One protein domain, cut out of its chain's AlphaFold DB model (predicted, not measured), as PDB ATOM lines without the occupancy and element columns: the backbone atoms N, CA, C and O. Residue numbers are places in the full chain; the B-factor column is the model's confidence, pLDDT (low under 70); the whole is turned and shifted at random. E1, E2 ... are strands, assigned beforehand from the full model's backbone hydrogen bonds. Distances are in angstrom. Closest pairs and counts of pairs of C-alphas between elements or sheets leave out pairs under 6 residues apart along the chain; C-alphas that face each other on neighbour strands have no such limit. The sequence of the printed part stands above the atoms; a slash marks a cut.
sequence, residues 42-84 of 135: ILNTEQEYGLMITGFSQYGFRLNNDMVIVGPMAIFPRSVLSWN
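What this domain is: This is residues 42 to 84 of the 135 residues of the protein "NDUFAF3 protein" of Fopius arisanus (UniProt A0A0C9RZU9). A small three-stranded sheet, E1, E2 and E3, has a two-stranded hairpin, E4 and E5, folded back over one of its faces, so that the two small sheets are partly and only loosely face to face. Residues 42 to 52, a stretch with no named element, extend the long axis at one end. The printed part has 43 residues, with no named helix and five named strands, E1 to E5 in chain order; the larger sheet runs E1, E2, E3 and the smaller E4, E5, both antiparallel. The class is all strand, though under half of the residues are in named elements. The whole is compact, with a radius of gyration of the C-alphas of 10.2 A, and elongated, spanning 30 by 18 by 11 A.

Where its parts are: E1, residues 53 to 57, is 11.3 A long and begins at C-alpha 53 at (201.746, 279.327, 178.376). E2 holds residues 60 to 63, 10.3 A, and E3 residues 68 to 70, 6.7 A. E4, residues 73 to 76, is 9.9 A long. E5, residues 79 to 82, is 10.3 A long and ends at C-alpha 82 at (212.329, 282.004, 168.638).

How they stand to each other: E1, E2 and E3 form a meander, each strand the antiparallel neighbour of the one before, with E1 and E3 as edge strands. In the hairpin E1 and E2, N 54 and O 62 are 2.8 A apart. In the hairpin E2 and E3, N 61 and O 69 are 2.9 A apart. E3 and E4 meet only through their link. E2 and E4 are only just apart, closest 8.2 A. In the hairpin E4 and E5, N 74 and O 81 are 2.9 A apart.

The domain as a whole: The C-alphas farthest apart, of Ile 42 and Asn 84, are 32.4 A apart. The printed part has no cut, and its four links between strands are tight. Mean pLDDT of the printed part is 89.4; residues 44 to 47 are under 70.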
ATOM      1  N   ILE A  42     195.322 269.646 187.697       77.31
ATOM      2  CA  ILE A  42     195.705 270.999 187.279       77.31
ATOM      3  C   ILE A  42     196.682 270.816 186.126       77.31
ATOM      4  O   ILE A  42     197.892 270.746 186.324       77.31
ATOM      5  N   LEU A  43     196.131 270.749 184.908       75.19
ATOM      6  CA  LEU A  43     196.869 270.465 183.667       75.19
ATOM      7  C   LEU A  43     198.145 271.316 183.537       75.19
ATOM      8  O   LEU A  43     199.204 270.817 183.183       75.19
ATOM      9  N   ASN A  44     198.056 272.589 183.929       65.94
ATOM     10  CA  ASN A  44     199.144 273.565 183.889       65.94
ATOM     11  C   ASN A  44     200.276 273.331 184.923       65.94
ATOM     12  O   ASN A  44     201.213 274.118 185.011       65.94
ATOM     13  N   THR A  45     200.190 272.288 185.747       66.75
ATOM     14  CA  THR A  45     201.239 271.846 186.686       66.75
ATOM     15  C   THR A  45     201.735 270.430 186.354       66.75
ATOM     16  O   THR A  45     202.791 270.009 186.823       66.75
ATOM     17  N   GLU A  46     201.013 269.704 185.503       69.62
ATOM     18  CA  GLU A  46     201.312 268.334 185.095       69.62
ATOM     19  C   GLU A  46     202.163 268.368 183.808       69.62
ATOM     20  O   GLU A  46     201.651 268.370 182.690       69.62
ATOM     21  N   GLN A  47     203.495 268.419 183.974       66.75
ATOM     22  CA  GLN A  47     204.481 268.560 182.881       66.75
ATOM     23  C   GLN A  47     204.410 267.454 181.808       66.75
ATOM     24  O   GLN A  47     204.931 267.632 180.708       66.75
ATOM     25  N   GLU A  48     203.745 266.332 182.096       75.06
ATOM     26  CA  GLU A  48     203.484 265.243 181.144       75.06
ATOM     27  C   GLU A  48     202.633 265.692 179.942       75.06
ATOM     28  O   GLU A  48     202.771 265.139 178.853       75.06
ATOM     29  N   TYR A  49     201.817 266.745 180.097       81.31
ATOM     30  CA  TYR A  49     201.061 267.361 179.000       81.31
ATOM     31  C   TYR A  49     201.889 268.334 178.137       81.31
ATOM     32  O   TYR A  49     201.361 268.917 177.190       81.31
ATOM     33  N   GLY A  50     203.181 268.502 178.435       90.31
ATOM     34  CA  GLY A  50     204.098 269.335 177.664       90.31
ATOM     35  C   GLY A  50     204.141 270.806 178.085       90.31
ATOM     36  O   GLY A  50     203.688 271.193 179.163       90.31
ATOM     37  N   LEU A  51     204.742 271.635 177.229       92.56
ATOM     38  CA  LEU A  51     204.916 273.070 177.463       92.56
ATOM     39  C   LEU A  51     203.603 273.842 177.271       92.56
ATOM     40  O   LEU A  51     202.959 273.742 176.229       92.56
ATOM     41  N   MET A  52     203.239 274.660 178.261       94.00
ATOM     42  CA  MET A  52     202.029 275.494 178.260       94.00
ATOM     43  C   MET A  52     202.357 276.940 178.629       94.00
ATOM     44  O   MET A  52     203.215 277.182 179.475       94.00
ATOM     45  N   ILE A  53     201.644 277.901 178.033       94.50
ATOM     46  CA  ILE A  53     201.746 279.327 178.376       94.50
ATOM     47  C   ILE A  53     200.952 279.595 179.662       94.50
ATOM     48  O   ILE A  53     199.747 279.362 179.715       94.50
ATOM     49  N   THR A  54     201.614 280.138 180.686       94.75
ATOM     50  CA  THR A  54     200.997 280.500 181.979       94.75
ATOM     51  C   THR A  54     200.675 281.984 182.097       94.75
ATOM     52  O   THR A  54     199.959 282.396 183.005       94.75
ATOM     53  N   GLY A  55     201.269 282.805 181.235       94.50
ATOM     54  CA  GLY A  55     201.077 284.248 181.195       94.50
ATOM     55  C   GLY A  55     201.871 284.876 180.056       94.50
ATOM     56  O   GLY A  55     202.841 284.297 179.568       94.50
ATOM     57  N   PHE A  56     201.459 286.068 179.644       94.69
ATOM     58  CA  PHE A  56     202.090 286.834 178.575       94.69
ATOM     59  C   PHE A  56     202.187 288.312 178.962       94.69
ATOM     60  O   PHE A  56     201.583 288.765 179.935       94.69
ATOM     61  N   SER A  57     202.983 289.057 178.206       92.88
ATOM     62  CA  SER A  57     203.205 290.490 178.358       92.88
ATOM     63  C   SER A  57     203.683 291.077 177.030       92.88
ATOM     64  O   SER A  57     204.093 290.335 176.139       92.88
ATOM     65  N   GLN A  58     203.754 292.406 176.939       89.06
ATOM     66  CA  GLN A  58     204.382 293.117 175.815       89.06
ATOM     67  C   GLN A  58     205.857 292.736 175.553       89.06
ATOM     68  O   GLN A  58     206.400 293.095 174.515       89.06
ATOM     69  N   TYR A  59     206.516 292.026 176.479       91.56
ATOM     70  CA  TYR A  59     207.904 291.574 176.339       91.56
ATOM     71  C   TYR A  59     208.042 290.090 175.968       91.56
ATOM     72  O   TYR A  59     209.158 289.653 175.701       91.56
ATOM     73  N   GLY A  60     206.957 289.307 175.967       94.38
ATOM     74  CA  GLY A  60     206.990 287.856 175.753       94.38
ATOM     75  C   GLY A  60     206.213 287.060 176.807       94.38
ATOM     76  O   GLY A  60     205.294 287.576 177.451       94.38
ATOM     77  N   PHE A  61     206.574 285.786 176.977       96.56
ATOM     78  CA  PHE A  61     205.728 284.744 177.570       96.56
ATOM     79  C   PHE A  61     206.411 284.011 178.733       96.56
ATOM     80  O   PHE A  61     207.619 283.774 178.707       96.56
ATOM     81  N   ARG A  62     205.624 283.585 179.729       96.31
ATOM     82  CA  ARG A  62     206.037 282.644 180.785       96.31
ATOM     83  C   ARG A  62     205.366 281.294 180.566       96.31
ATOM     84  O   ARG A  62     204.184 281.247 180.220       96.31
ATOM     85  N   LEU A  63     206.114 280.219 180.797       95.00
ATOM     86  CA  LEU A  63     205.676 278.839 180.610       95.00
ATOM     87  C   LEU A  63     205.540 278.067 181.936       95.00
ATOM     88  O   LEU A  63     205.979 278.517 182.995       95.00
ATOM     89  N   ASN A  64     204.925 276.884 181.869       93.31
ATOM     90  CA  ASN A  64     204.613 276.010 183.011       93.31
ATOM     91  C   ASN A  64     205.830 275.318 183.654       93.31
ATOM     92  O   ASN A  64     205.716 274.746 184.735       93.31
ATOM     93  N   ASN A  65     206.998 275.399 183.021       91.19
ATOM     94  CA  ASN A  65     208.293 274.986 183.566       91.19
ATOM     95  C   ASN A  65     209.112 276.174 184.124       91.19
ATOM     96  O   ASN A  65     210.337 276.100 184.179       91.19
ATOM     97  N   ASP A  66     208.444 277.282 184.464       90.75
ATOM     98  CA  ASP A  66     209.019 278.566 184.898       90.75
ATOM     99  C   ASP A  66     209.945 279.277 183.894       90.75
ATOM    100  O   ASP A  66     210.452 280.363 184.182       90.75
ATOM    101  N   MET A  67     210.109 278.742 182.681       93.56
ATOM    102  CA  MET A  67     210.858 279.411 181.620       93.56
ATOM    103  C   MET A  67     210.142 280.694 181.174       93.56
ATOM    104  O   MET A  67     208.935 280.702 180.927       93.56
ATOM    105  N   VAL A  68     210.908 281.777 181.038       95.88
ATOM    106  CA  VAL A  68     210.458 283.048 180.458       95.88
ATOM    107  C   VAL A  68     211.177 283.246 179.131       95.88
ATOM    108  O   VAL A  68     212.403 283.177 179.075       95.88
ATOM    109  N   ILE A  69     210.411 283.491 178.072       96.44
ATOM    110  CA  ILE A  69     210.911 283.753 176.722       96.44
ATOM    111  C   ILE A  69     210.574 285.195 176.352       96.44
ATOM    112  O   ILE A  69     209.446 285.646 176.557       96.44
ATOM    113  N   VAL A  70     211.563 285.905 175.815       95.69
ATOM    114  CA  VAL A  70     211.458 287.306 175.397       95.69
ATOM    115  C   VAL A  70     211.219 287.368 173.888       95.69
ATOM    116  O   VAL A  70     211.919 286.698 173.133       95.69
ATOM    117  N   GLY A  71     210.261 288.191 173.460       94.81
ATOM    118  CA  GLY A  71     209.860 288.341 172.058       94.81
ATOM    119  C   GLY A  71     208.917 287.241 171.534       94.81
ATOM    120  O   GLY A  71     208.443 286.402 172.311       94.81
ATOM    121  N   PRO A  72     208.590 287.262 170.227       95.00
ATOM    122  CA  PRO A  72     207.710 286.277 169.599       95.00
ATOM    123  C   PRO A  72     208.304 284.864 169.546       95.00
ATOM    124  O   PRO A  72     209.515 284.660 169.460       95.00
ATOM    125  N   MET A  73     207.420 283.866 169.572       95.12
ATOM    126  CA  MET A  73     207.782 282.450 169.596       95.12
ATOM    127  C   MET A  73     206.828 281.601 168.757       95.12
ATOM    128  O   MET A  73     205.662 281.957 168.582       95.12
ATOM    129  N   ALA A  74     207.295 280.422 168.357       94.44
ATOM    130  CA  ALA A  74     206.437 279.273 168.091       94.44
ATOM    131  C   ALA A  74     206.627 278.239 169.210       94.44
ATOM    132  O   ALA A  74     207.759 277.880 169.544       94.44
ATOM    133  N   ILE A  75     205.525 277.770 169.798       93.88
ATOM    134  CA  ILE A  75     205.519 276.787 170.887       93.88
ATOM    135  C   ILE A  75     204.929 275.460 170.412       93.88
ATOM    136  O   ILE A  75     203.901 275.419 169.740       93.88
ATOM    137  N   PHE A  76     205.582 274.373 170.806       91.19
ATOM    138  CA  PHE A  76     205.176 272.996 170.556       91.19
ATOM    139  C   PHE A  76     205.163 272.238 171.891       91.19
ATOM    140  O   PHE A  76     205.858 272.647 172.826       91.19
ATOM    141  N   PRO A  77     204.472 271.087 172.005       89.31
ATOM    142  CA  PRO A  77     204.359 270.364 173.275       89.31
ATOM    143  C   PRO A  77     205.695 270.011 173.955       89.31
ATOM    144  O   PRO A  77     205.722 269.806 175.163       89.31
ATOM    145  N   ARG A  78     206.814 269.949 173.215       88.62
ATOM    146  CA  ARG A  78     208.147 269.618 173.762       88.62
ATOM    147  C   ARG A  78     209.257 270.623 173.429       88.62
ATOM    148  O   ARG A  78     210.416 270.340 173.726       88.62
ATOM    149  N   SER A  79     208.954 271.755 172.792       90.50
ATOM    150  CA  SER A  79     209.973 272.715 172.340       90.50
ATOM    151  C   SER A  79     209.412 274.120 172.123       90.50
ATOM    152  O   SER A  79     208.210 274.318 171.961       90.50
ATOM    153  N   VAL A  80     210.308 275.106 172.102       93.88
ATOM    154  CA  VAL A  80     210.013 276.493 171.733       93.88
ATOM    155  C   VAL A  80     211.049 276.930 170.707       93.88
ATOM    156  O   VAL A  80     212.235 276.656 170.883       93.88
ATOM    157  N   LEU A  81     210.606 277.616 169.659       92.50
ATOM    158  CA  LEU A  81     211.462 278.279 168.682       92.50
ATOM    159  C   LEU A  81     211.279 279.793 168.815       92.50
ATOM    160  O   LEU A  81     210.151 280.272 168.937       92.50
ATOM    161  N   SER A  82     212.382 280.544 168.785       92.75
ATOM    162  CA  SER A  82     212.329 282.004 168.638       92.75
ATOM    163  C   SER A  82     211.815 282.340 167.240       92.75
ATOM    164  O   SER A  82     212.299 281.765 166.262       92.75
ATOM    165  N   TRP A  83     210.838 283.242 167.135       94.62
ATOM    166  CA  TRP A  83     210.244 283.616 165.855       94.62
ATOM    167  C   TRP A  83     210.736 285.005 165.437       94.62
ATOM    168  O   TRP A  83     210.468 285.997 166.110       94.62
ATOM    169  N   ASN A  84     211.492 285.072 164.336       92.00
ATOM    170  CA  ASN A  84     212.135 286.301 163.862       92.00
ATOM    171  C   ASN A  84     211.149 287.207 163.099       92.00
ATOM    172  O   ASN A  84     211.205 287.328 161.876       92.00
TER     173      ASN A  84